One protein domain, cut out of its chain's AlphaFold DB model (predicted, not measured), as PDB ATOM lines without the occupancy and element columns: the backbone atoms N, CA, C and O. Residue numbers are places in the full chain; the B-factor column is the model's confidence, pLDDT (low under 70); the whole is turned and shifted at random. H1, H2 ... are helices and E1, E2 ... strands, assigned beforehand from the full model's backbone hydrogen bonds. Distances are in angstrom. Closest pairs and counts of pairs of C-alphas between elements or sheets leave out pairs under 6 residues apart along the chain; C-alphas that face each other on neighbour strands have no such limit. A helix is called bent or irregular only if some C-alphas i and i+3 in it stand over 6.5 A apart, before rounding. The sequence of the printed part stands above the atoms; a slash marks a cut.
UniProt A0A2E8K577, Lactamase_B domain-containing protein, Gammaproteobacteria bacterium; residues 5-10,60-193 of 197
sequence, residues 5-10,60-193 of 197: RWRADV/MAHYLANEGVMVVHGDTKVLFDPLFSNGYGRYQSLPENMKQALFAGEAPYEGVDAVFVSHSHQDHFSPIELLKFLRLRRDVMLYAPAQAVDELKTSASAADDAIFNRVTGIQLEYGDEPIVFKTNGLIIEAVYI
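What this domain is: This is residues 5 to 10 and 60 to 193 of the 197 residues of the protein "Lactamase_B domain-containing protein" of Gammaproteobacteria bacterium (UniProt A0A2E8K577). A twisted sheet of six strands, E2 to E7, runs through the middle, with a small sheet of three strands, E1, E9 and E8, over part of one face and the helices H2, H3 and H4 gathered on the other side. The two sheets make a sandwich that is only partly face to face, and H1 lies at the end of the helical side nearer the edge strand E2. The printed part has 140 residues with four named helices and nine named strands, in the order E1 E2 E3 E4 H1 E5 H2 E6 H3 H4 E7 E8 E9, a mixed class of helices and strands. The large sheet, in the order E2 E3 E4 E5 E6 E7, is mixed, and the small one, E1 E9 E8, is antiparallel. The whole is compact and rounded, with a radius of gyration of the C-alphas of 14.3 A and spans of 40 by 35 by 35 A.

Where its parts are: The printed part begins with E1, residues 5 to 10, 17.1 A long, its C-alpha 5 at (36.786, 64.243, 152.932). After the cut come E2, residues 60 to 65, 15.9 A, E3, residues 68 to 73, 16.8 A, and E4, residues 76 to 80, 13.5 A. H1 holds residues 96 to 104 and is 12.1 A long, with C-alpha 96 at (15.889, 63.947, 136.340). E5 is residues 114 to 116, H2 residues 127 to 136, 14.2 A, and E6 residues 141 to 145, 13.7 A. H3, residues 146 to 154, and H4, residues 158 to 166, 15.6 A, come before E7, residues 167 to 170. H4 is irregular: C-alphas 159 and 162 are 7.7 A apart. E8 is residues 179 to 183, and E9, residues 186 to 192, 19.4 A, ends at C-alpha 192, (42.411, 60.880, 153.586).

How they stand to each other: In the large sheet E2, E3 and E4 form a meander, each strand the antiparallel neighbour of the one before, with N 62 and O 70 at 2.8 A and N 71 and O 78 at 2.8 A. Three strand-helix-strand units follow, parallel neighbour strands with helices between, each with a right-handed crossover: E4, H1, E5, with N 116 and O 79 at 2.8 A; E5, H2, E6, with N 115 and O 141 at 2.8 A; and E6, H3 H4, E7, with N 168 and O 142 at 2.8 A. In the small sheet N 7 and O 189 of E1 and E9 are 2.9 A apart, and N 188 and O 181 of the hairpin E8 and E9 2.8 A. The two sheets form a sandwich, two sheets face to face, the facing parts 9.5 A centre to centre and their planes 17 degrees apart. H3 is on the large sheet at a height of 9.3 A, over E7, and only just stands up from it, with a rise of 42 degrees. H2 and H4 are on that sheet but only graze it, with residues 130 to 134 and 163 to 166. H2 is the hub: it touches H3, about perpendicular at 75 degrees, the closest C-alphas being those of Pro 127 and Leu 152, 4.7 A. It only just touches H4, with 3 pairs of C-alphas within 8 A, the closest those of Leu 134 and Ile 163, 6.9 A. H1 is not on either sheet, and it only just touches H2, with 3 such pairs, only at their ends, the C-alphas of Phe 103 and Phe 133 being closest at 5.7 A. H1, H2 and H3 have every O i to N i+4 pair within hydrogen-bond range; H4 has 0 of 5, and 4 of 6 O i to N i+3 pairs.

The domain as a whole: The two C-alphas farthest apart, those of Asn 97 and Gly 175, are 41.1 A apart. Residues 11 to 59 are not printed, and C-alphas 10 and 60 are 13.0 A apart across the cut. The link E4 to H1, residues 81 to 95, is long. Mean pLDDT of the printed part is 94.2, and residue 8 is under 70.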
ATOM      1  N   ARG A   5      37.700  63.271 152.353       77.19
ATOM      2  CA  ARG A   5      36.786  64.243 152.932       77.19
ATOM      3  C   ARG A   5      37.272  65.633 152.594       77.19
ATOM      4  O   ARG A   5      38.453  65.943 152.743       77.19
ATOM      5  N   TRP A   6      36.318  66.457 152.196       77.81
ATOM      6  CA  TRP A   6      36.552  67.834 151.821       77.81
ATOM      7  C   TRP A   6      36.014  68.784 152.880       77.81
ATOM      8  O   TRP A   6      34.953  68.561 153.472       77.81
ATOM      9  N   ARG A   7      36.737  69.879 153.069       70.56
ATOM     10  CA  ARG A   7      36.237  71.101 153.686       70.56
ATOM     11  C   ARG A   7      36.532  72.254 152.731       70.56
ATOM     12  O   ARG A   7      37.645  72.360 152.228       70.56
ATOM     13  N   ALA A   8      35.531  73.093 152.483       61.41
ATOM     14  CA  ALA A   8      35.659  74.289 151.663       61.41
ATOM     15  C   ALA A   8      35.108  75.492 152.437       61.41
ATOM     16  O   ALA A   8      33.929  75.505 152.786       61.41
ATOM     17  N   ASP A   9      35.957  76.483 152.699       72.19
ATOM     18  CA  ASP A   9      35.587  77.750 153.338       72.19
ATOM     19  C   ASP A   9      35.787  78.913 152.355       72.19
ATOM     20  O   ASP A   9      36.693  78.883 151.524       72.19
ATOM     21  N   VAL A  10      34.979  79.970 152.460       73.75
ATOM     22  CA  VAL A  10      35.143  81.180 151.634       73.75
ATOM     23  C   VAL A  10      36.234  82.066 152.236       73.75
ATOM     24  O   VAL A  10      36.263  82.300 153.445       73.75
ATOM     25  N   MET A  60      24.179  77.646 153.643       94.50
ATOM     26  CA  MET A  60      23.037  76.768 153.390       94.50
ATOM     27  C   MET A  60      23.501  75.500 152.683       94.50
ATOM     28  O   MET A  60      24.361  75.555 151.808       94.50
ATOM     29  N   ALA A  61      22.896  74.366 153.026       96.00
ATOM     30  CA  ALA A  61      23.118  73.096 152.347       96.00
ATOM     31  C   ALA A  61      21.809  72.614 151.707       96.00
ATOM     32  O   ALA A  61      20.785  72.499 152.380       96.00
ATOM     33  N   HIS A  62      21.850  72.315 150.413       95.94
ATOM     34  CA  HIS A  62      20.747  71.739 149.655       95.94
ATOM     35  C   HIS A  62      21.077  70.289 149.326       95.94
ATOM     36  O   HIS A  62      22.047  69.999 148.626       95.94
ATOM     37  N   TYR A  63      20.255  69.378 149.835       96.81
ATOM     38  CA  TYR A  63      20.351  67.965 149.502       96.81
ATOM     39  C   TYR A  63      20.034  67.734 148.022       96.81
ATOM     40  O   TYR A  63      19.048  68.270 147.510       96.81
ATOM     41  N   LEU A  64      20.854  66.924 147.353       96.06
ATOM     42  CA  LEU A  64      20.652  66.539 145.961       96.06
ATOM     43  C   LEU A  64      20.136  65.101 145.873       96.06
ATOM     44  O   LEU A  64      19.022  64.871 145.401       96.06
ATOM     45  N   ALA A  65      20.962  64.148 146.311       94.94
ATOM     46  CA  ALA A  65      20.734  62.704 146.235       94.94
ATOM     47  C   ALA A  65      21.932  61.952 146.840       94.94
ATOM     48  O   ALA A  65      23.055  62.398 146.661       94.94
ATOM     49  N   ASN A  66      21.724  60.798 147.483       95.00
ATOM     50  CA  ASN A  66      22.771  60.037 148.187       95.00
ATOM     51  C   ASN A  66      23.641  60.924 149.110       95.00
ATOM     52  O   ASN A  66      23.099  61.515 150.039       95.00
ATOM     53  N   GLU A  67      24.946  61.049 148.850       94.12
ATOM     54  CA  GLU A  67      25.864  61.970 149.545       94.12
ATOM     55  C   GLU A  67      26.050  63.308 148.810       94.12
ATOM     56  O   GLU A  67      26.810  64.178 149.233       94.12
ATOM     57  N   GLY A  68      25.301  63.500 147.728       96.56
ATOM     58  CA  GLY A  68      25.276  64.706 146.928       96.56
ATOM     59  C   GLY A  68      24.651  65.885 147.672       96.56
ATOM     60  O   GLY A  68      23.464  65.856 148.025       96.56
ATOM     61  N   VAL A  69      25.424  66.956 147.857       97.75
ATOM     62  CA  VAL A  69      24.987  68.194 148.523       97.75
ATOM     63  C   VAL A  69      25.534  69.408 147.780       97.75
ATOM     64  O   VAL A  69      26.702  69.448 147.404       97.75
ATOM     65  N   MET A  70      24.699  70.432 147.615       98.06
ATOM     66  CA  MET A  70      25.137  71.770 147.226       98.06
ATOM     67  C   MET A  70      25.263  72.653 148.463       98.06
ATOM     68  O   MET A  70      24.316  72.745 149.239       98.06
ATOM     69  N   VAL A  71      26.390  73.335 148.635       97.00
ATOM     70  CA  VAL A  71      26.601  74.304 149.717       97.00
ATOM     71  C   VAL A  71      26.673  75.705 149.129       97.00
ATOM     72  O   VAL A  71      27.383  75.927 148.151       97.00
ATOM     73  N   VAL A  72      25.937  76.641 149.725       95.81
ATOM     74  CA  VAL A  72      25.881  78.050 149.327       95.81
ATOM     75  C   VAL A  72      26.324  78.920 150.495       95.81
ATOM     76  O   VAL A  72      25.781  78.797 151.592       95.81
ATOM     77  N   HIS A  73      27.287  79.808 150.261       93.69
ATOM     78  CA  HIS A  73      27.741  80.801 151.231       93.69
ATOM     79  C   HIS A  73      27.997  82.137 150.522       93.69
ATOM     80  O   HIS A  73      28.955  82.270 149.764       93.69
ATOM     81  N   GLY A  74      27.126  83.123 150.756       91.38
ATOM     82  CA  GLY A  74      27.122  84.363 149.980       91.38
ATOM     83  C   GLY A  74      26.885  84.070 148.497       91.38
ATOM     84  O   GLY A  74      25.942  83.358 148.151       91.38
ATOM     85  N   ASP A  75      27.772  84.575 147.642       91.31
ATOM     86  CA  ASP A  75      27.742  84.326 146.196       91.31
ATOM     87  C   ASP A  75      28.432  83.011 145.791       91.31
ATOM     88  O   ASP A  75      28.389  82.633 144.623       91.31
ATOM     89  N   THR A  76      29.070  82.306 146.733       95.12
ATOM     90  CA  THR A  76      29.798  81.063 146.456       95.12
ATOM     91  C   THR A  76      28.877  79.851 146.524       95.12
ATOM     92  O   THR A  76      28.145  79.669 147.503       95.12
ATOM     93  N   LYS A  77      28.970  78.972 145.525       97.31
ATOM     94  CA  LYS A  77      28.186  77.741 145.408       97.31
ATOM     95  C   LYS A  77      29.072  76.571 145.002       97.31
ATOM     96  O   LYS A  77      29.653  76.555 143.920       97.31
ATOM     97  N   VAL A  78      29.127  75.545 145.843       98.00
ATOM     98  CA  VAL A  78      29.920  74.335 145.587       98.00
ATOM     99  C   VAL A  78      29.070  73.078 145.662       98.00
ATOM    100  O   VAL A  78      28.059  73.040 146.361       98.00
ATOM    101  N   LEU A  79      29.481  72.040 144.940       98.44
ATOM    102  CA  LEU A  79      28.810  70.745 144.894       98.44
ATOM    103  C   LEU A  79      29.738  69.647 145.410       98.44
ATOM    104  O   LEU A  79      30.890  69.570 144.993       98.44
ATOM    105  N   PHE A  80      29.216  68.764 146.250       97.94
ATOM    106  CA  PHE A  80      29.860  67.517 146.659       97.94
ATOM    107  C   PHE A  80      29.098  66.358 146.026       97.94
ATOM    108  O   PHE A  80      27.869  66.382 146.059       97.94
ATOM    109  N   ASP A  81      29.808  65.418 145.397       97.00
ATOM    110  CA  ASP A  81      29.286  64.186 144.777       97.00
ATOM    111  C   ASP A  81      27.959  64.349 143.985       97.00
ATOM    112  O   ASP A  81      27.003  63.594 144.185       97.00
ATOM    113  N   PRO A  82      27.837  65.343 143.078       96.88
ATOM    114  CA  PRO A  82      26.535  65.712 142.514       96.88
ATOM    115  C   PRO A  82      26.032  64.764 141.418       96.88
ATOM    116  O   PRO A  82      24.849  64.796 141.083       96.88
ATOM    117  N   LEU A  83      26.923  63.986 140.793       95.88
ATOM    118  CA  LEU A  83      26.645  63.241 139.564       95.88
ATOM    119  C   LEU A  83      27.245  61.839 139.633       95.88
ATOM    120  O   LEU A  83      28.463  61.661 139.562       95.88
ATOM    121  N   PHE A  84      26.366  60.847 139.709       93.00
ATOM    122  CA  PHE A  84      26.704  59.439 139.855       93.00
ATOM    123  C   PHE A  84      25.728  58.560 139.067       93.00
ATOM    124  O   PHE A  84      24.595  58.954 138.778       93.00
ATOM    125  N   SER A  85      26.184  57.375 138.664       86.38
ATOM    126  CA  SER A  85      25.516  56.555 137.647       86.38
ATOM    127  C   SER A  85      24.662  55.424 138.213       86.38
ATOM    128  O   SER A  85      23.796  54.916 137.499       86.38
ATOM    129  N   ASN A  86      24.872  55.015 139.466       87.75
ATOM    130  CA  ASN A  86      24.219  53.835 140.018       87.75
ATOM    131  C   ASN A  86      24.005  53.938 141.532       87.75
ATOM    132  O   ASN A  86      24.954  53.929 142.302       87.75
ATOM    133  N   GLY A  87      22.743  53.958 141.967       85.38
ATOM    134  CA  GLY A  87      22.378  53.920 143.388       85.38
ATOM    135  C   GLY A  87      22.229  52.508 143.977       85.38
ATOM    136  O   GLY A  87      21.765  52.363 145.107       85.38
ATOM    137  N   TYR A  88      22.539  51.449 143.220       87.25
ATOM    138  CA  TYR A  88      22.431  50.040 143.636       87.25
ATOM    139  C   TYR A  88      21.044  49.626 144.160       87.25
ATOM    140  O   TYR A  88      20.922  48.736 145.000       87.25
ATOM    141  N   GLY A  89      19.985  50.304 143.704       85.31
ATOM    142  CA  GLY A  89      18.607  50.070 144.155       85.31
ATOM    143  C   GLY A  89      18.324  50.468 145.610       85.31
ATOM    144  O   GLY A  89      17.223  50.211 146.093       85.31
ATOM    145  N   ARG A  90      19.289  51.088 146.302       89.25
ATOM    146  CA  ARG A  90      19.182  51.513 147.709       89.25
ATOM    147  C   ARG A  90      19.352  53.018 147.896       89.25
ATOM    148  O   ARG A  90      18.708  53.594 148.764       89.25
ATOM    149  N   TYR A  91      20.189  53.649 147.078       89.94
ATOM    150  CA  TYR A  91      20.463  55.076 147.141       89.94
ATOM    151  C   TYR A  91      19.610  55.822 146.129       89.94
ATOM    152  O   TYR A  91      19.497  55.429 144.965       89.94
ATOM    153  N   GLN A  92      19.004  56.912 146.592       89.19
ATOM    154  CA  GLN A  92      18.221  57.794 145.747       89.19
ATOM    155  C   GLN A  92      19.137  58.431 144.705       89.19
ATOM    156  O   GLN A  92      20.103  59.080 145.079       89.19
ATOM    157  N   SER A  93      18.832  58.258 143.419       90.81
ATOM    158  CA  SER A  93      19.500  58.977 142.330       90.81
ATOM    159  C   SER A  93      19.019  60.423 142.241       90.81
ATOM    160  O   SER A  93      17.890  60.729 142.631       90.81
ATOM    161  N   LEU A  94      19.853  61.297 141.670       93.00
ATOM    162  CA  LEU A  94      19.477  62.682 141.386       93.00
ATOM    163  C   LEU A  94      18.215  62.715 140.502       93.00
ATOM    164  O   LEU A  94      18.259  62.156 139.399       93.00
ATOM    165  N   PRO A  95      17.109  63.349 140.944       94.44
ATOM    166  CA  PRO A  95      15.902  63.468 140.136       94.44
ATOM    167  C   PRO A  95      16.195  64.091 138.771       94.44
ATOM    168  O   PRO A  95      16.975  65.036 138.661       94.44
ATOM    169  N   GLU A  96      15.556  63.577 137.721       94.69
ATOM    170  CA  GLU A  96      15.889  63.947 136.340       94.69
ATOM    171  C   GLU A  96      15.717  65.450 136.070       94.69
ATOM    172  O   GLU A  96      16.562  66.067 135.427       94.69
ATOM    173  N   ASN A  97      14.685  66.079 136.636       96.31
ATOM    174  CA  ASN A  97      14.482  67.526 136.535       96.31
ATOM    175  C   ASN A  97      15.617  68.324 137.204       96.31
ATOM    176  O   ASN A  97      16.057  69.337 136.668       96.31
ATOM    177  N   MET A  98      16.123  67.860 138.352       97.31
ATOM    178  CA  MET A  98      17.263  68.485 139.029       97.31
ATOM    179  C   MET A  98      18.548  68.298 138.225       97.31
ATOM    180  O   MET A  98      19.311  69.246 138.068       97.31
ATOM    181  N   LYS A  99      18.763  67.102 137.665       97.19
ATOM    182  CA  LYS A  99      19.904  66.798 136.795       97.19
ATOM    183  C   LYS A  99      19.913  67.684 135.545       97.19
ATOM    184  O   LYS A  99      20.958  68.217 135.174       97.19
ATOM    185  N   GLN A 100      18.756  67.878 134.917       97.94
ATOM    186  CA  GLN A 100      18.603  68.760 133.758       97.94
ATOM    187  C   GLN A 100      18.895  70.219 134.110       97.94
ATOM    188  O   GLN A 100      19.707  70.840 133.425       97.94
ATOM    189  N   ALA A 101      18.325  70.730 135.205       98.25
ATOM    190  CA  ALA A 101      18.602  72.084 135.680       98.25
ATOM    191  C   ALA A 101      20.092  72.279 136.011       98.25
ATOM    192  O   ALA A 101      20.683  73.294 135.640       98.25
ATOM    193  N   LEU A 102      20.736  71.279 136.629       97.94
ATOM    194  CA  LEU A 102      22.169  71.293 136.923       97.94
ATOM    195  C   LEU A 102      23.006  71.401 135.640       97.94
ATOM    196  O   LEU A 102      23.862  72.282 135.532       97.94
ATOM    197  N   PHE A 103      22.734  70.557 134.639       98.38
ATOM    198  CA  PHE A 103      23.417  70.619 133.342       98.38
ATOM    199  C   PHE A 103      23.173  71.938 132.598       98.38
ATOM    200  O   PHE A 103      24.096  72.447 131.961       98.38
ATOM    201  N   ALA A 104      21.957  72.480 132.673       98.12
ATOM    202  CA  ALA A 104      21.583  73.739 132.035       98.12
ATOM    203  C   ALA A 104      22.127  74.973 132.777       98.12
ATOM    204  O   ALA A 104      22.233  76.045 132.186       98.12
ATOM    205  N   GLY A 105      22.498  74.826 134.052       97.69
ATOM    206  CA  GLY A 105      22.821  75.958 134.919       97.69
ATOM    207  C   GLY A 105      21.624  76.839 135.232       97.69
ATOM    208  O   GLY A 105      21.779  78.042 135.419       97.69
ATOM    209  N   GLU A 106      20.443  76.236 135.268       98.25
ATOM    210  CA  GLU A 106      19.216  76.883 135.705       98.25
ATOM    211  C   GLU A 106      19.132  76.881 137.228       98.25
ATOM    212  O   GLU A 106      19.765  76.058 137.896       98.25
ATOM    213  N   ALA A 107      18.326  77.788 137.778       96.62
ATOM    214  CA  ALA A 107      18.128  77.878 139.215       96.62
ATOM    215  C   ALA A 107      17.717  76.515 139.817       96.62
ATOM    216  O   ALA A 107      16.841  75.843 139.265       96.62
ATOM    217  N   PRO A 108      18.302  76.096 140.956       96.12
ATOM    218  CA  PRO A 108      19.252  76.831 141.801       96.12
ATOM    219  C   PRO A 108      20.745  76.519 141.522       96.12
ATOM    220  O   PRO A 108      21.568  76.664 142.426       96.12
ATOM    221  N   TYR A 109      21.127  76.068 140.322       97.81
ATOM    222  CA  TYR A 109      22.486  75.615 139.956       97.81
ATOM    223  C   TYR A 109      23.259  76.563 139.015       97.81
ATOM    224  O   TYR A 109      24.302  76.212 138.442       97.81
ATOM    225  N   GLU A 110      22.755  77.774 138.821       96.62
ATOM    226  CA  GLU A 110      23.477  78.875 138.197       96.62
ATOM    227  C   GLU A 110      24.717  79.244 139.032       96.62
ATOM    228  O   GLU A 110      24.688  79.143 140.255       96.62
ATOM    229  N   GLY A 111      25.822  79.645 138.398       96.19
ATOM    230  CA  GLY A 111      27.004  80.137 139.130       96.19
ATOM    231  C   GLY A 111      27.640  79.157 140.129       96.19
ATOM    232  O   GLY A 111      28.122  79.584 141.164       96.19
ATOM    233  N   VAL A 112      27.609  77.845 139.867       98.06
ATOM    234  CA  VAL A 112      28.429  76.882 140.624       98.06
ATOM    235  C   VAL A 112      29.911  77.186 140.378       98.06
ATOM    236  O   VAL A 112      30.333  77.251 139.227       98.06
ATOM    237  N   ASP A 113      30.697  77.305 141.443       98.00
ATOM    238  CA  ASP A 113      32.133  77.592 141.379       98.00
ATOM    239  C   ASP A 113      32.974  76.315 141.275       98.00
ATOM    240  O   ASP A 113      33.931  76.232 140.501       98.00
ATOM    241  N   ALA A 114      32.626  75.299 142.070       98.38
ATOM    242  CA  ALA A 114      33.428  74.088 142.191       98.38
ATOM    243  C   ALA A 114      32.601  72.825 142.445       98.38
ATOM    244  O   ALA A 114      31.566  72.848 143.113       98.38
ATOM    245  N   VAL A 115      33.119  71.705 141.946       98.50
ATOM    246  CA  VAL A 115      32.678  70.348 142.265       98.50
ATOM    247  C   VAL A 115      33.798  69.624 142.998       98.50
ATOM    248  O   VAL A 115      34.963  69.689 142.601       98.50
ATOM    249  N   PHE A 116      33.419  68.885 144.029       98.25
ATOM    250  CA  PHE A 116      34.275  68.005 144.800       98.25
ATOM    251  C   PHE A 116      33.770  66.574 144.656       98.25
ATOM    252  O   PHE A 116      32.589  66.308 144.881       98.25
ATOM    253  N   VAL A 117      34.665  65.664 144.277       97.75
ATOM    254  CA  VAL A 117      34.400  64.220 144.265       97.75
ATOM    255  C   VAL A 117      35.118  63.600 145.453       97.75
ATOM    256  O   VAL A 117      36.319  63.814 145.624       97.75
ATOM    257  N   SER A 118      34.409  62.850 146.288       94.94
ATOM    258  CA  SER A 118      34.993  62.192 147.459       94.94
ATOM    259  C   SER A 118      35.865  60.992 147.072       94.94
ATOM    260  O   SER A 118      36.980  60.851 147.577       94.94
ATOM    261  N   HIS A 119      35.396  60.143 146.154       93.62
ATOM    262  CA  HIS A 119      36.090  58.934 145.695       93.62
ATOM    263  C   HIS A 119      35.490  58.380 144.393       93.62
ATOM    264  O   HIS A 119      34.465  58.845 143.901       93.62
ATOM    265  N   SER A 120      36.151  57.366 143.828       91.50
ATOM    266  CA  SER A 120      35.766  56.762 142.550       91.50
ATOM    267  C   SER A 120      34.877  55.524 142.727       91.50
ATOM    268  O   SER A 120      35.354  54.388 142.660       91.50
ATOM    269  N   HIS A 121      33.588  55.742 142.992       91.19
ATOM    270  CA  HIS A 121      32.566  54.689 143.034       91.19
ATOM    271  C   HIS A 121      31.247  55.172 142.409       91.19
ATOM    272  O   HIS A 121      30.969  56.371 142.362       91.19
ATOM    273  N   GLN A 122      30.436  54.244 141.887       89.31
ATOM    274  CA  GLN A 122      29.335  54.575 140.963       89.31
ATOM    275  C   GLN A 122      28.136  55.292 141.608       89.31
ATOM    276  O   GLN A 122      27.282  55.802 140.881       89.31
ATOM    277  N   ASP A 123      28.058  55.335 142.935       89.56
ATOM    278  CA  ASP A 123      27.064  56.047 143.753       89.56
ATOM    279  C   ASP A 123      27.532  57.440 144.217       89.56
ATOM    280  O   ASP A 123      26.752  58.160 144.841       89.56
ATOM    281  N   HIS A 124      28.754  57.853 143.859       92.94
ATOM    282  CA  HIS A 124      29.305  59.196 144.138       92.94
ATOM    283  C   HIS A 124      29.845  59.888 142.891       92.94
ATOM    284  O   HIS A 124      29.869  61.116 142.802       92.94
ATOM    285  N   PHE A 125      30.257  59.095 141.902       96.12
ATOM    286  CA  PHE A 125      30.958  59.579 140.733       96.12
ATOM    287  C   PHE A 125      30.538  58.835 139.466       96.12
ATOM    288  O   PHE A 125      30.499  57.607 139.391       96.12
ATOM    289  N   SER A 126      30.254  59.614 138.428       96.88
ATOM    290  CA  SER A 126      30.120  59.147 137.053       96.88
ATOM    291  C   SER A 126      31.070  59.952 136.165       96.88
ATOM    292  O   SER A 126      30.799  61.133 135.918       96.88
ATOM    293  N   PRO A 127      32.151  59.354 135.627       97.19
ATOM    294  CA  PRO A 127      33.087  60.087 134.775       97.19
ATOM    295  C   PRO A 127      32.400  60.615 133.509       97.19
ATOM    296  O   PRO A 127      32.698  61.713 133.049       97.19
ATOM    297  N   ILE A 128      31.415  59.884 132.980       97.25
ATOM    298  CA  ILE A 128      30.668  60.280 131.781       97.25
ATOM    299  C   ILE A 128      29.778  61.497 132.066       97.25
ATOM    300  O   ILE A 128      29.787  62.465 131.298       97.25
ATOM    301  N   GLU A 129      29.004  61.468 133.156       97.31
ATOM    302  CA  GLU A 129      28.111  62.582 133.496       97.31
ATOM    303  C   GLU A 129      28.898  63.813 133.938       97.31
ATOM    304  O   GLU A 129      28.572  64.921 133.509       97.31
ATOM    305  N   LEU A 130      29.966  63.633 134.720       98.12
ATOM    306  CA  LEU A 130      30.786  64.749 135.172       98.12
ATOM    307  C   LEU A 130      31.557  65.387 134.012       98.12
ATOM    308  O   LEU A 130      31.588  66.611 133.907       98.12
ATOM    309  N   LEU A 131      32.096  64.600 133.076       98.31
ATOM    310  CA  LEU A 131      32.728  65.152 131.876       98.31
ATOM    311  C   LEU A 131      31.721  65.938 131.026       98.31
ATOM    312  O   LEU A 131      32.026  67.039 130.562       98.31
ATOM    313  N   LYS A 132      30.495  65.420 130.856       98.31
ATOM    314  CA  LYS A 132      29.401  66.152 130.197       98.31
ATOM    315  C   LYS A 132      29.087  67.461 130.924       98.31
ATOM    316  O   LYS A 132      28.935  68.488 130.264       98.31
ATOM    317  N   PHE A 133      29.006  67.438 132.250       98.50
ATOM    318  CA  PHE A 133      28.745  68.628 133.056       98.50
ATOM    319  C   PHE A 133      29.831  69.677 132.849       98.50
ATOM    320  O   PHE A 133      29.521  70.817 132.517       98.50
ATOM    321  N   LEU A 134      31.099  69.272 132.925       98.56
ATOM    322  CA  LEU A 134      32.222  70.161 132.682       98.56
ATOM    323  C   LEU A 134      32.163  70.735 131.256       98.56
ATOM    324  O   LEU A 134      32.320  71.943 131.099       98.56
ATOM    325  N   ARG A 135      31.873  69.953 130.208       98.25
ATOM    326  CA  ARG A 135      31.718  70.495 128.835       98.25
ATOM    327  C   ARG A 135      30.707  71.647 128.760       98.25
ATOM    328  O   ARG A 135      30.953  72.634 128.064       98.25
ATOM    329  N   LEU A 136      29.584  71.506 129.465       98.25
ATOM    330  CA  LEU A 136      28.493  72.484 129.480       98.25
ATOM    331  C   LEU A 136      28.802  73.685 130.386       98.25
ATOM    332  O   LEU A 136      28.470  74.816 130.037       98.25
ATOM    333  N   ARG A 137      29.473  73.455 131.517       98.00
ATOM    334  CA  ARG A 137      29.771  74.453 132.550       98.00
ATOM    335  C   ARG A 137      31.267  74.745 132.591       98.00
ATOM    336  O   ARG A 137      32.042  74.044 133.241       98.00
ATOM    337  N   ARG A 138      31.688  75.745 131.812       97.00
ATOM    338  CA  ARG A 138      33.110  76.043 131.533       97.00
ATOM    339  C   ARG A 138      33.822  76.826 132.638       97.00
ATOM    340  O   ARG A 138      35.046  76.867 132.647       97.00
ATOM    341  N   ASP A 139      33.046  77.438 133.515       95.38
ATOM    342  CA  ASP A 139      33.441  78.210 134.692       95.38
ATOM    343  C   ASP A 139      33.717  77.331 135.921       95.38
ATOM    344  O   ASP A 139      34.465  77.735 136.805       95.38
ATOM    345  N   VAL A 140      33.178  76.108 135.945       98.25
ATOM    346  CA  VAL A 140      33.270  75.215 137.107       98.25
ATOM    347  C   VAL A 140      34.630  74.524 137.203       98.25
ATOM    348  O   VAL A 140      35.086  73.893 136.240       98.25
ATOM    349  N   MET A 141      35.221  74.565 138.395       98.38
ATOM    350  CA  MET A 141      36.426  73.819 138.776       98.38
ATOM    351  C   MET A 141      36.073  72.430 139.322       98.38
ATOM    352  O   MET A 141      35.055  72.261 139.987       98.38
ATOM    353  N   LEU A 142      36.927  71.435 139.089       98.44
ATOM    354  CA  LEU A 142      36.801  70.099 139.678       98.44
ATOM    355  C   LEU A 142      38.000  69.787 140.575       98.44
ATOM    356  O   LEU A 142      39.145  69.873 140.130       98.44
ATOM    357  N   TYR A 143      37.723  69.332 141.793       98.12
ATOM    358  CA  TYR A 143      38.694  68.756 142.721       98.12
ATOM    359  C   TYR A 143      38.297  67.311 143.028       98.12
ATOM    360  O   TYR A 143      37.163  67.035 143.415       98.12
ATOM    361  N   ALA A 144      39.215  66.374 142.815       97.25
ATOM    362  CA  ALA A 144      38.930  64.951 142.968       97.25
ATOM    363  C   ALA A 144      40.203  64.163 143.310       97.25
ATOM    364  O   ALA A 144      41.306  64.630 143.011       97.25
ATOM    365  N   PRO A 145      40.092  62.946 143.871       96.12
ATOM    366  CA  PRO A 145      41.210  62.017 143.939       96.12
ATOM    367  C   PRO A 145      41.799  61.753 142.551       96.12
ATOM    368  O   PRO A 145      41.057  61.643 141.571       96.12
ATOM    369  N   ALA A 146      43.118  61.574 142.468       95.81
ATOM    370  CA  ALA A 146      43.817  61.306 141.210       95.81
ATOM    371  C   ALA A 146      43.199  60.125 140.436       95.81
ATOM    372  O   ALA A 146      43.025  60.213 139.225       95.81
ATOM    373  N   GLN A 147      42.744  59.088 141.147       94.44
ATOM    374  CA  GLN A 147      42.029  57.951 140.558       94.44
ATOM    375  C   GLN A 147      40.771  58.375 139.773       94.44
ATOM    376  O   GLN A 147      40.580  57.944 138.638       94.44
ATOM    377  N   ALA A 148      39.922  59.232 140.349       96.31
ATOM    378  CA  ALA A 148      38.712  59.711 139.678       96.31
ATOM    379  C   ALA A 148      39.058  60.612 138.478       96.31
ATOM    380  O   ALA A 148      38.384  60.578 137.448       96.31
ATOM    381  N   VAL A 149      40.148  61.383 138.575       98.12
ATOM    382  CA  VAL A 149      40.664  62.177 137.447       98.12
ATOM    383  C   VAL A 149      41.141  61.280 136.302       98.12
ATOM    384  O   VAL A 149      40.896  61.599 135.140       98.12
ATOM    385  N   ASP A 150      41.782  60.152 136.593       97.81
ATOM    386  CA  ASP A 150      42.234  59.215 135.560       97.81
ATOM    387  C   ASP A 150      41.060  58.492 134.874       97.81
ATOM    388  O   ASP A 150      41.066  58.314 133.651       97.81
ATOM    389  N   GLU A 151      39.994  58.163 135.608       97.38
ATOM    390  CA  GLU A 151      38.739  57.660 135.023       97.38
ATOM    391  C   GLU A 151      38.034  58.716 134.152       97.38
ATOM    392  O   GLU A 151      37.498  58.398 133.081       97.38
ATOM    393  N   LEU A 152      38.090  59.989 134.560       97.75
ATOM    394  CA  LEU A 152      37.598  61.113 133.763       97.75
ATOM    395  C   LEU A 152      38.383  61.248 132.449       97.75
ATOM    396  O   LEU A 152      37.770  61.371 131.388       97.75
ATOM    397  N   LYS A 153      39.721  61.162 132.497       98.06
ATOM    398  CA  LYS A 153      40.597  61.159 131.306       98.06
ATOM    399  C   LYS A 153      40.318  59.974 130.389       98.06
ATOM    400  O   LYS A 153      40.272  60.146 129.178       98.06
ATOM    401  N   THR A 154      40.082  58.793 130.954       97.81
ATOM    402  CA  THR A 154      39.753  57.582 130.182       97.81
ATOM    403  C   THR A 154      38.432  57.732 129.423       97.81
ATOM    404  O   THR A 154      38.270  57.177 128.340       97.81
ATOM    405  N   SER A 155      37.492  58.507 129.970       97.00
ATOM    406  CA  SER A 155      36.203  58.809 129.331       97.00
ATOM    407  C   SER A 155      36.266  59.988 128.349       97.00
ATOM    408  O   SER A 155      35.281  60.269 127.659       97.00
ATOM    409  N   ALA A 156      37.391  60.703 128.305       97.94
ATOM    410  CA  ALA A 156      37.571  61.902 127.506       97.94
ATOM    411  C   ALA A 156      38.108  61.612 126.103       97.94
ATOM    412  O   ALA A 156      38.681  60.565 125.809       97.94
ATOM    413  N   SER A 157      37.905  62.579 125.218       97.62
ATOM    414  CA  SER A 157      38.473  62.618 123.874       97.62
ATOM    415  C   SER A 157      39.457  63.781 123.757       97.62
ATOM    416  O   SER A 157      39.446  64.682 124.589       97.62
ATOM    417  N   ALA A 158      40.243  63.834 122.679       96.25
ATOM    418  CA  ALA A 158      41.149  64.962 122.425       96.25
ATOM    419  C   ALA A 158      40.431  66.331 122.359       96.25
ATOM    420  O   ALA A 158      41.030  67.373 122.598       96.25
ATOM    421  N   ALA A 159      39.124  66.354 122.061       96.38
ATOM    422  CA  ALA A 159      38.337  67.589 122.087       96.38
ATOM    423  C   ALA A 159      38.136  68.150 123.510       96.38
ATOM    424  O   ALA A 159      37.730  69.302 123.668       96.38
ATOM    425  N   ASP A 160      38.411  67.346 124.538       97.81
ATOM    426  CA  ASP A 160      38.202  67.674 125.944       97.81
ATOM    427  C   ASP A 160      39.473  68.158 126.650       97.81
ATOM    428  O   ASP A 160      39.397  68.510 127.823       97.81
ATOM    429  N   ASP A 161      40.626  68.224 125.976       97.06
ATOM    430  CA  ASP A 161      41.922  68.543 126.599       97.06
ATOM    431  C   ASP A 161      41.874  69.824 127.453       97.06
ATOM    432  O   ASP A 161      42.373  69.865 128.578       97.06
ATOM    433  N   ALA A 162      41.185  70.861 126.964       97.50
ATOM    434  CA  ALA A 162      41.041  72.132 127.673       97.50
ATOM    435  C   ALA A 162      40.239  72.031 128.987       97.50
ATOM    436  O   ALA A 162      40.370  72.906 129.847       97.50
ATOM    437  N   ILE A 163      39.418  70.991 129.172       98.44
ATOM    438  CA  ILE A 163      38.690  70.741 130.425       98.44
ATOM    439  C   ILE A 163      39.670  70.463 131.562       98.44
ATOM    440  O   ILE A 163      39.435  70.904 132.682       98.44
ATOM    441  N   PHE A 164      40.797  69.807 131.294       98.25
ATOM    442  CA  PHE A 164      41.731  69.412 132.347       98.25
ATOM    443  C   PHE A 164      42.536  70.579 132.934       98.25
ATOM    444  O   PHE A 164      43.092  70.436 134.017       98.25
ATOM    445  N   ASN A 165      42.497  71.769 132.323       97.75
ATOM    446  CA  ASN A 165      43.056  72.998 132.912       97.75
ATOM    447  C   ASN A 165      42.332  73.449 134.194       97.75
ATOM    448  O   ASN A 165      42.834  74.297 134.926       97.75
ATOM    449  N   ARG A 166      41.142  72.903 134.452       97.69
ATOM    450  CA  ARG A 166      40.288  73.195 135.614       97.69
ATOM    451  C   ARG A 166      39.920  71.927 136.388       97.69
ATOM    452  O   ARG A 166      38.933  71.908 137.117       97.69
ATOM    453  N   VAL A 167      40.712  70.867 136.224       98.38
ATOM    454  CA  VAL A 167      40.607  69.622 136.989       98.38
ATOM    455  C   VAL A 167      41.874  69.468 137.817       98.38
ATOM    456  O   VAL A 167      42.973  69.377 137.277       98.38
ATOM    457  N   THR A 168      41.719  69.419 139.133       97.50
ATOM    458  CA  THR A 168      42.815  69.200 140.077       97.50
ATOM    459  C   THR A 168      42.677  67.813 140.690       97.50
ATOM    460  O   THR A 168      41.712  67.530 141.400       97.50
ATOM    461  N   GLY A 169      43.655  66.952 140.404       96.69
ATOM    462  CA  GLY A 169      43.800  65.655 141.054       96.69
ATOM    463  C   GLY A 169      44.586  65.790 142.351       96.69
ATOM    464  O   GLY A 169      45.686  66.338 142.341       96.69
ATOM    465  N   ILE A 170      44.036  65.283 143.449       95.19
ATOM    466  CA  ILE A 170      44.727  65.187 144.734       95.19
ATOM    467  C   ILE A 170      45.149  63.735 144.953       95.19
ATOM    468  O   ILE A 170      44.398  62.803 144.662       95.19
ATOM    469  N   GLN A 171      46.359  63.543 145.463       93.75
ATOM    470  CA  GLN A 171      46.880  62.241 145.855       93.75
ATOM    471  C   GLN A 171      47.166  62.297 147.354       93.75
ATOM    472  O   GLN A 171      47.939  63.144 147.794       93.75
ATOM    473  N   LEU A 172      46.497  61.431 148.110       91.38
ATOM    474  CA  LEU A 172      46.685  61.250 149.546       91.38
ATOM    475  C   LEU A 172      46.625  59.760 149.854       91.38
ATOM    476  O   LEU A 172      45.734  59.063 149.358       91.38
ATOM    477  N   GLU A 173      47.538  59.296 150.689       89.69
ATOM    478  CA  GLU A 173      47.625  57.934 151.197       89.69
ATOM    479  C   GLU A 173      47.301  57.878 152.698       89.69
ATOM    480  O   GLU A 173      47.164  58.891 153.388       89.69
ATOM    481  N   TYR A 174      47.128  56.663 153.219       88.31
ATOM    482  CA  TYR A 174      46.888  56.475 154.646       88.31
ATOM    483  C   TYR A 174      48.081  56.977 155.466       88.31
ATOM    484  O   TYR A 174      49.201  56.498 155.298       88.31
ATOM    485  N   GLY A 175      47.806  57.876 156.411       90.38
ATOM    486  CA  GLY A 175      48.818  58.476 157.277       90.38
ATOM    487  C   GLY A 175      49.401  59.784 156.746       90.38
ATOM    488  O   GLY A 175      50.161  60.416 157.476       90.38
ATOM    489  N   ASP A 176      49.022  60.212 155.539       93.38
ATOM    490  CA  ASP A 176      49.370  61.543 155.053       93.38
ATOM    491  C   ASP A 176      48.645  62.629 155.855       93.38
ATOM    492  O   ASP A 176      47.490  62.480 156.269       93.38
ATOM    493  N   GLU A 177      49.331  63.754 156.039       95.00
ATOM    494  CA  GLU A 177      48.737  64.960 156.608       95.00
ATOM    495  C   GLU A 177      47.685  65.560 155.653       95.00
ATOM    496  O   GLU A 177      47.825  65.453 154.428       95.00
ATOM    497  N   PRO A 178      46.654  66.249 156.178       94.00
ATOM    498  CA  PRO A 178      45.730  67.024 155.360       94.00
ATOM    499  C   PRO A 178      46.447  67.994 154.416       94.00
ATOM    500  O   PRO A 178      47.366  68.717 154.811       94.00
ATOM    501  N   ILE A 179      45.969  68.082 153.176       94.31
ATOM    502  CA  ILE A 179      46.422  69.108 152.233       94.31
ATOM    503  C   ILE A 179      45.456  70.283 152.303       94.31
ATOM    504  O   ILE A 179      44.256  70.114 152.095       94.31
ATOM    505  N   VAL A 180      45.992  71.485 152.528       94.94
ATOM    506  CA  VAL A 180      45.229  72.739 152.539       94.94
ATOM    507  C   VAL A 180      45.761  73.680 151.467       94.94
ATOM    508  O   VAL A 180      46.956  73.974 151.425       94.94
ATOM    509  N   PHE A 181      44.882  74.199 150.616       92.25
ATOM    510  CA  PHE A 181      45.248  75.158 149.577       92.25
ATOM    511  C   PHE A 181      44.162  76.210 149.360       92.25
ATOM    512  O   PHE A 181      43.009  76.045 149.750       92.25
ATOM    513  N   LYS A 182      44.553  77.338 148.759       93.62
ATOM    514  CA  LYS A 182      43.668  78.472 148.480       93.62
ATOM    515  C   LYS A 182      43.580  78.713 146.986       93.62
ATOM    516  O   LYS A 182      44.613  78.836 146.332       93.62
ATOM    517  N   THR A 183      42.370  78.809 146.457       91.38
ATOM    518  CA  THR A 183      42.136  79.037 145.028       91.38
ATOM    519  C   THR A 183      40.713  79.525 144.792       91.38
ATOM    520  O   THR A 183      39.810  79.111 145.507       91.38
ATOM    521  N   ASN A 184      40.505  80.420 143.821       85.69
ATOM    522  CA  ASN A 184      39.177  80.904 143.410       85.69
ATOM    523  C   ASN A 184      38.272  81.364 144.569       85.69
ATOM    524  O   ASN A 184      37.086  81.069 144.598       85.69
ATOM    525  N   GLY A 185      38.841  82.049 145.568       87.25
ATOM    526  CA  GLY A 185      38.080  82.498 146.739       87.25
ATOM    527  C   GLY A 185      37.739  81.397 147.752       87.25
ATOM    528  O   GLY A 185      37.093  81.695 148.749       87.25
ATOM    529  N   LEU A 186      38.213  80.165 147.553       92.31
ATOM    530  CA  LEU A 186      38.035  79.027 148.453       92.31
ATOM    531  C   LEU A 186      39.323  78.715 149.222       92.31
ATOM    532  O   LEU A 186      40.431  78.806 148.687       92.31
ATOM    533  N   ILE A 187      39.168  78.291 150.471       94.75
ATOM    534  CA  ILE A 187      40.145  77.511 151.231       94.75
ATOM    535  C   ILE A 187      39.655  76.072 151.183       94.75
ATOM    536  O   ILE A 187      38.577  75.782 151.692       94.75
ATOM    537  N   ILE A 188      40.428  75.191 150.563       95.38
ATOM    538  CA  ILE A 188      40.087  73.783 150.391       95.38
ATOM    539  C   ILE A 188      41.037  72.960 151.248       95.38
ATOM    540  O   ILE A 188      42.254  73.108 151.142       95.38
ATOM    541  N   GLU A 189      40.473  72.092 152.074       95.94
ATOM    542  CA  GLU A 189      41.186  71.074 152.835       95.94
ATOM    543  C   GLU A 189      40.716  69.690 152.378       95.94
ATOM    544  O   GLU A 189      39.512  69.415 152.321       95.94
ATOM    545  N   ALA A 190      41.677  68.835 152.034       95.12
ATOM    546  CA  ALA A 190      41.471  67.444 151.662       95.12
ATOM    547  C   ALA A 190      42.126  66.540 152.705       95.12
ATOM    548  O   ALA A 190      43.303  66.714 153.030       95.12
ATOM    549  N   VAL A 191      41.372  65.563 153.201       93.69
ATOM    550  CA  VAL A 191      41.839  64.598 154.204       93.69
ATOM    551  C   VAL A 191      41.596  63.185 153.698       93.69
ATOM    552  O   VAL A 191      40.495  62.886 153.228       93.69
ATOM    553  N   TYR A 192      42.592  62.308 153.833       91.44
ATOM    554  CA  TYR A 192      42.411  60.880 153.586       91.44
ATOM    555  C   TYR A 192      41.459  60.274 154.623       91.44
ATOM    556  O   TYR A 192      41.629  60.477 155.827       91.44
ATOM    557  N   ILE A 193      40.497  59.470 154.176       85.88
ATOM    558  CA  ILE A 193      39.662  58.654 155.063       85.88
ATOM    559  C   ILE A 193      39.785  57.176 154.671       85.88
ATOM    560  O   ILE A 193      39.698  56.853 153.491       85.88
TER     561      ILE A 193